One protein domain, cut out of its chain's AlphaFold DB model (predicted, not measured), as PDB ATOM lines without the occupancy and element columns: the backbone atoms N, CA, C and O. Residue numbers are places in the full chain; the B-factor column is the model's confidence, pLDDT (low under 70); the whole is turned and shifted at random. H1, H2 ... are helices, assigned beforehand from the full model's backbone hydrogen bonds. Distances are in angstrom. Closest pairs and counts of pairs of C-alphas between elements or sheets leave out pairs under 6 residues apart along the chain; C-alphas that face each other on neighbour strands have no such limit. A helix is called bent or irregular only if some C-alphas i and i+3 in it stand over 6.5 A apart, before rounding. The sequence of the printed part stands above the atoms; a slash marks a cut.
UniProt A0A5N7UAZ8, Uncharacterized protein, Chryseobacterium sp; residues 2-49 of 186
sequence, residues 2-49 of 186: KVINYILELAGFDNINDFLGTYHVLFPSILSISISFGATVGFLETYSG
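Overview. This is residues 2 to 49 of the 186 residues of an uncharacterized protein of Chryseobacterium sp (UniProt A0A5N7UAZ8). One long helix, H3, sticks out as an arm from a small head made of two short helices, H1 and H2. H2 comes between H1 and the first residues of H3, and residues 28 to 49 stand free, with open space between the arm and H1. The printed part has 48 residues with three named helices, H1, H2 and H3 in that order along the chain, and no named strand; the class is all helix. The whole is extended, with a radius of gyration of the C-alphas of 15.3 A, and its C-alphas span 44 by 21 by 14 A, the arm making most of the length.

Along the chain. The longest helix is H3, residues 27 to 48, which measures 30.6 A from C-alpha 27 at (-13.152, 53.880, -41.412) to C-alpha 48 at (0.763, 61.123, -15.175). Before it comes H2, residues 16 to 25, 11.8 A from first to last C-alpha. H2 is irregular: C-alphas 19 and 22 are 9.3 A apart, where about 5 A is the distance in a regular helix, and its line is a rough one. H1, residues 2 to 10, measures 12.3 A and begins with C-alpha 2 at (-4.912, 38.280, -46.978).

Arrangement. H3 touches no helix, but is near H2. H2 and H3 are close but not clearly touching, with the closest C-alphas, those of Leu 20 and Phe 27, 7.6 A apart. Their lines are about perpendicular, at 86 degrees. H2 and H1 touch, and their closest C-alphas, those of Asn 5 and Ile 16, are 6.3 A apart. The lines of these two are also about perpendicular, at 76 degrees. H1 and H3 are apart. In H1 and H3 every pair of O i and N i+4 is within hydrogen-bond range. In H2 this holds for 2 of 6 pairs, and 3 of its 7 pairs of O i and N i+3 are within range.

Size, cuts and confidence. The two C-alphas farthest apart are those of Asp 14 and Ser 48, at 44.1 A, and the first and last printed C-alphas, those of Lys 2 and Gly 49, are 39.3 A apart. The printed part has no cut. Five residues link H1 to H2 and one residue links H2 to H3, and both links are tight. The mean pLDDT of the printed part is 81.4, with means of 85 in H3, 79 in H1 and 75 in H2. One printed residue of the model, His 24, is under 70.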
ATOM      1  N   LYS A   2      -4.488  39.686 -46.748       71.25
ATOM      2  CA  LYS A   2      -4.912  38.280 -46.978       71.25
ATOM      3  C   LYS A   2      -5.403  37.537 -45.722       71.25
ATOM      4  O   LYS A   2      -6.435  36.893 -45.775       71.25
ATOM      5  N   VAL A   3      -4.703  37.677 -44.594       77.31
ATOM      6  CA  VAL A   3      -5.104  37.035 -43.323       77.31
ATOM      7  C   VAL A   3      -6.399  37.632 -42.763       77.31
ATOM      8  O   VAL A   3      -7.238  36.905 -42.256       77.31
ATOM      9  N   ILE A   4      -6.582  38.948 -42.895       73.62
ATOM     10  CA  ILE A   4      -7.784  39.644 -42.414       73.62
ATOM     11  C   ILE A   4      -8.995  39.242 -43.259       73.62
ATOM     12  O   ILE A   4     -10.021  38.890 -42.697       73.62
ATOM     13  N   ASN A   5      -8.856  39.209 -44.587       74.12
ATOM     14  CA  ASN A   5      -9.928  38.756 -45.473       74.12
ATOM     15  C   ASN A   5     -10.277  37.285 -45.228       74.12
ATOM     16  O   ASN A   5     -11.447  36.969 -45.148       74.12
ATOM     17  N   TYR A   6      -9.289  36.417 -44.990       81.44
ATOM     18  CA  TYR A   6      -9.546  35.017 -44.645       81.44
ATOM     19  C   TYR A   6     -10.324  34.858 -43.324       81.44
ATOM     20  O   TYR A   6     -11.231  34.039 -43.228       81.44
ATOM     21  N   ILE A   7     -10.010  35.659 -42.299       83.38
ATOM     22  CA  ILE A   7     -10.763  35.667 -41.031       83.38
ATOM     23  C   ILE A   7     -12.191  36.193 -41.235       83.38
ATOM     24  O   ILE A   7     -13.127  35.682 -40.627       83.38
ATOM     25  N   LEU A   8     -12.360  37.206 -42.086       79.81
ATOM     26  CA  LEU A   8     -13.663  37.787 -42.411       79.81
ATOM     27  C   LEU A   8     -14.530  36.826 -43.236       79.81
ATOM     28  O   LEU A   8     -15.701  36.659 -42.913       79.81
ATOM     29  N   GLU A   9     -13.938  36.120 -44.199       84.19
ATOM     30  CA  GLU A   9     -14.586  35.055 -44.977       84.19
ATOM     31  C   GLU A   9     -15.050  33.910 -44.066       84.19
ATOM     32  O   GLU A   9     -16.180  33.441 -44.186       84.19
ATOM     33  N   LEU A  10     -14.236  33.516 -43.076       86.62
ATOM     34  CA  LEU A  10     -14.639  32.543 -42.051       86.62
ATOM     35  C   LEU A  10     -15.806  33.030 -41.174       86.62
ATOM     36  O   LEU A  10     -16.552  32.208 -40.643       86.62
ATOM     37  N   ALA A  11     -15.968  34.344 -41.015       83.44
ATOM     38  CA  ALA A  11     -17.065  34.971 -40.280       83.44
ATOM     39  C   ALA A  11     -18.292  35.290 -41.161       83.44
ATOM     40  O   ALA A  11     -19.273  35.829 -40.648       83.44
ATOM     41  N   GLY A  12     -18.258  34.937 -42.453       86.25
ATOM     42  CA  GLY A  12     -19.363  35.124 -43.396       86.25
ATOM     43  C   GLY A  12     -19.369  36.458 -44.150       86.25
ATOM     44  O   GLY A  12     -20.407  36.811 -44.699       86.25
ATOM     45  N   PHE A  13     -18.251  37.190 -44.175       86.94
ATOM     46  CA  PHE A  13     -18.094  38.432 -44.941       86.94
ATOM     47  C   PHE A  13     -17.220  38.211 -46.177       86.94
ATOM     48  O   PHE A  13     -16.133  37.648 -46.072       86.94
ATOM     49  N   ASP A  14     -17.634  38.737 -47.331       81.38
ATOM     50  CA  ASP A  14     -16.927  38.504 -48.601       81.38
ATOM     51  C   ASP A  14     -15.591  39.262 -48.695       81.38
ATOM     52  O   ASP A  14     -14.701  38.901 -49.465       81.38
ATOM     53  N   ASN A  15     -15.445  40.367 -47.958       77.44
ATOM     54  CA  ASN A  15     -14.208  41.145 -47.834       77.44
ATOM     55  C   ASN A  15     -14.349  42.229 -46.747       77.44
ATOM     56  O   ASN A  15     -15.403  42.418 -46.144       77.44
ATOM     57  N   ILE A  16     -13.282  42.997 -46.512       75.62
ATOM     58  CA  ILE A  16     -13.290  44.078 -45.515       75.62
ATOM     59  C   ILE A  16     -14.279  45.210 -45.822       75.62
ATOM     60  O   ILE A  16     -14.758  45.855 -44.896       75.62
ATOM     61  N   ASN A  17     -14.609  45.455 -47.092       76.75
ATOM     62  CA  ASN A  17     -15.583  46.486 -47.449       76.75
ATOM     63  C   ASN A  17     -17.010  46.012 -47.162       76.75
ATOM     64  O   ASN A  17     -17.836  46.818 -46.751       76.75
ATOM     65  N   ASP A  18     -17.272  44.715 -47.323       78.56
ATOM     66  CA  ASP A  18     -18.523  44.074 -46.916       78.56
ATOM     67  C   ASP A  18     -18.684  44.087 -45.384       78.56
ATOM     68  O   ASP A  18     -19.714  44.504 -44.861       78.56
ATOM     69  N   PHE A  19     -17.605  43.797 -44.645       78.75
ATOM     70  CA  PHE A  19     -17.572  43.916 -43.181       78.75
ATOM     71  C   PHE A  19     -17.820  45.347 -42.671       78.75
ATOM     72  O   PHE A  19     -18.523  45.551 -41.682       78.75
ATOM     73  N   LEU A  20     -17.236  46.354 -43.324       78.31
ATOM     74  CA  LEU A  20     -17.372  47.760 -42.924       78.31
ATOM     75  C   LEU A  20     -18.655  48.421 -43.457       78.31
ATOM     76  O   LEU A  20     -19.042  49.491 -42.972       78.31
ATOM     77  N   GLY A  21     -19.310  47.812 -44.448       77.88
ATOM     78  CA  GLY A  21     -20.521  48.318 -45.085       77.88
ATOM     79  C   GLY A  21     -20.388  49.770 -45.565       77.88
ATOM     80  O   GLY A  21     -19.356  50.209 -46.074       77.88
ATOM     81  N   THR A  22     -21.434  50.569 -45.353       75.44
ATOM     82  CA  THR A  22     -21.467  52.006 -45.692       75.44
ATOM     83  C   THR A  22     -20.447  52.857 -44.929       75.44
ATOM     84  O   THR A  22     -20.142  53.972 -45.353       75.44
ATOM     85  N   TYR A  23     -19.876  52.347 -43.834       70.12
ATOM     86  CA  TYR A  23     -18.915  53.068 -42.997       70.12
ATOM     87  C   TYR A  23     -17.461  52.913 -43.462       70.12
ATOM     88  O   TYR A  23     -16.584  53.574 -42.908       70.12
ATOM     89  N   HIS A  24     -17.194  52.126 -44.514       69.62
ATOM     90  CA  HIS A  24     -15.864  51.980 -45.128       69.62
ATOM     91  C   HIS A  24     -15.195  53.335 -45.436       69.62
ATOM     92  O   HIS A  24     -13.993  53.486 -45.236       69.62
ATOM     93  N   VAL A  25     -15.967  54.345 -45.859       72.81
ATOM     94  CA  VAL A  25     -15.441  55.683 -46.196       72.81
ATOM     95  C   VAL A  25     -14.990  56.452 -44.948       72.81
ATOM     96  O   VAL A  25     -14.032  57.217 -45.000       72.81
ATOM     97  N   LEU A  26     -15.658  56.230 -43.814       72.88
ATOM     98  CA  LEU A  26     -15.322  56.851 -42.532       72.88
ATOM     99  C   LEU A  26     -14.265  56.052 -41.763       72.88
ATOM    100  O   LEU A  26     -13.641  56.592 -40.852       72.88
ATOM    101  N   PHE A  27     -14.043  54.787 -42.127       78.19
ATOM    102  CA  PHE A  27     -13.152  53.880 -41.412       78.19
ATOM    103  C   PHE A  27     -11.712  54.400 -41.288       78.19
ATOM    104  O   PHE A  27     -11.204  54.383 -40.170       78.19
ATOM    105  N   PRO A  28     -11.052  54.942 -42.334       79.31
ATOM    106  CA  PRO A  28      -9.712  55.511 -42.184       79.31
ATOM    107  C   PRO A  28      -9.672  56.680 -41.192       79.31
ATOM    108  O   PRO A  28      -8.749  56.776 -40.384       79.31
ATOM    109  N   SER A  29     -10.688  57.550 -41.217       78.81
ATOM    110  CA  SER A  29     -10.786  58.699 -40.313       78.81
ATOM    111  C   SER A  29     -11.050  58.267 -38.874       78.81
ATOM    112  O   SER A  29     -10.361  58.728 -37.968       78.81
ATOM    113  N   ILE A  30     -11.997  57.350 -38.659       82.38
ATOM    114  CA  ILE A  30     -12.307  56.798 -37.335       82.38
ATOM    115  C   ILE A  30     -11.086  56.064 -36.784       82.38
ATOM    116  O   ILE A  30     -10.690  56.330 -35.658       82.38
ATOM    117  N   LEU A  31     -10.437  55.218 -37.586       81.88
ATOM    118  CA  LEU A  31      -9.236  54.495 -37.184       81.88
ATOM    119  C   LEU A  31      -8.104  55.456 -36.805       81.88
ATOM    120  O   LEU A  31      -7.484  55.279 -35.761       81.88
ATOM    121  N   SER A  32      -7.859  56.495 -37.610       78.19
ATOM    122  CA  SER A  32      -6.849  57.510 -37.295       78.19
ATOM    123  C   SER A  32      -7.165  58.223 -35.981       78.19
ATOM    124  O   SER A  32      -6.280  58.363 -35.143       78.19
ATOM    125  N   ILE A  33      -8.418  58.639 -35.775       84.94
ATOM    126  CA  ILE A  33      -8.851  59.295 -34.535       84.94
ATOM    127  C   ILE A  33      -8.701  58.340 -33.350       84.94
ATOM    128  O   ILE A  33      -8.180  58.740 -32.316       84.94
ATOM    129  N   SER A  34      -9.100  57.076 -33.493       83.25
ATOM    130  CA  SER A  34      -8.993  56.065 -32.443       83.25
ATOM    131  C   SER A  34      -7.544  55.758 -32.076       83.25
ATOM    132  O   SER A  34      -7.241  55.655 -30.892       83.25
ATOM    133  N   ILE A  35      -6.637  55.657 -33.053       86.69
ATOM    134  CA  ILE A  35      -5.204  55.449 -32.800       86.69
ATOM    135  C   ILE A  35      -4.608  56.675 -32.106       86.69
ATOM    136  O   ILE A  35      -3.930  56.526 -31.093       86.69
ATOM    137  N   SER A  36      -4.882  57.887 -32.599       86.62
ATOM    138  CA  SER A  36      -4.393  59.120 -31.974       86.62
ATOM    139  C   SER A  36      -4.943  59.304 -30.559       86.62
ATOM    140  O   SER A  36      -4.195  59.667 -29.652       86.62
ATOM    141  N   PHE A  37      -6.227  59.011 -30.350       86.25
ATOM    142  CA  PHE A  37      -6.861  59.052 -29.036       86.25
ATOM    143  C   PHE A  37      -6.245  58.011 -28.101       86.25
ATOM    144  O   PHE A  37      -5.810  58.367 -27.014       86.25
ATOM    145  N   GLY A  38      -6.119  56.756 -28.542       86.25
ATOM    146  CA  GLY A  38      -5.496  55.684 -27.765       86.25
ATOM    147  C   GLY A  38      -4.041  55.982 -27.400       86.25
ATOM    148  O   GLY A  38      -3.653  55.797 -26.251       86.25
ATOM    149  N   ALA A  39      -3.252  56.520 -28.334       87.56
ATOM    150  CA  ALA A  39      -1.871  56.928 -28.079       87.56
ATOM    151  C   ALA A  39      -1.788  58.087 -27.075       87.56
ATOM    152  O   ALA A  39      -0.953  58.065 -26.174       87.56
ATOM    153  N   THR A  40      -2.677  59.077 -27.196       86.75
ATOM    154  CA  THR A  40      -2.730  60.218 -26.270       86.75
ATOM    155  C   THR A  40      -3.150  59.773 -24.874       86.75
ATOM    156  O   THR A  40      -2.517  60.154 -23.895       86.75
ATOM    157  N   VAL A  41      -4.182  58.934 -24.772       88.19
ATOM    158  CA  VAL A  41      -4.640  58.357 -23.504       88.19
ATOM    159  C   VAL A  41      -3.530  57.534 -22.863       88.19
ATOM    160  O   VAL A  41      -3.200  57.777 -21.708       88.19
ATOM    161  N   GLY A  42      -2.901  56.629 -23.616       87.00
ATOM    162  CA  GLY A  42      -1.807  55.804 -23.108       87.00
ATOM    163  C   GLY A  42      -0.614  56.641 -22.641       87.00
ATOM    164  O   GLY A  42      -0.049  56.368 -21.583       87.00
ATOM    165  N   PHE A  43      -0.268  57.703 -23.375       87.50
ATOM    166  CA  PHE A  43       0.745  58.670 -22.951       87.50
ATOM    167  C   PHE A  43       0.356  59.344 -21.630       87.50
ATOM    168  O   PHE A  43       1.151  59.365 -20.692       87.50
ATOM    169  N   LEU A  44      -0.869  59.866 -21.531       87.00
ATOM    170  CA  LEU A  44      -1.338  60.541 -20.324       87.00
ATOM    171  C   LEU A  44      -1.317  59.607 -19.117       87.00
ATOM    172  O   LEU A  44      -0.734  59.976 -18.106       87.00
ATOM    173  N   GLU A  45      -1.874  58.400 -19.225       89.00
ATOM    174  CA  GLU A  45      -1.890  57.442 -18.114       89.00
ATOM    175  C   GLU A  45      -0.476  57.035 -17.683       89.00
ATOM    176  O   GLU A  45      -0.189  56.984 -16.487       89.00
ATOM    177  N   THR A  46       0.425  56.811 -18.645       87.06
ATOM    178  CA  THR A  46       1.810  56.406 -18.366       87.06
ATOM    179  C   THR A  46       2.576  57.500 -17.629       87.06
ATOM    180  O   THR A  46       3.174  57.242 -16.586       87.06
ATOM    181  N   TYR A  47       2.559  58.731 -18.147       87.00
ATOM    182  CA  TYR A  47       3.386  59.813 -17.609       87.00
ATOM    183  C   TYR A  47       2.759  60.521 -16.419       87.00
ATOM    184  O   TYR A  47       3.484  61.004 -15.548       87.00
ATOM    185  N   SER A  48       1.431  60.563 -16.338       85.94
ATOM    186  CA  SER A  48       0.763  61.123 -15.175       85.94
ATOM    187  C   SER A  48       0.571  60.102 -14.061       85.94
ATOM    188  O   SER A  48       0.279  60.535 -12.961       85.94
ATOM    189  N   GLY A  49       0.644  58.790 -14.316       86.44
ATOM    190  CA  GLY A  49       0.398  57.754 -13.303       86.44
ATOM    191  C   GLY A  49      -1.063  57.649 -12.849       86.44
ATOM    192  O   GLY A  49      -1.344  57.110 -11.780       86.44
TER     193      GLY A  49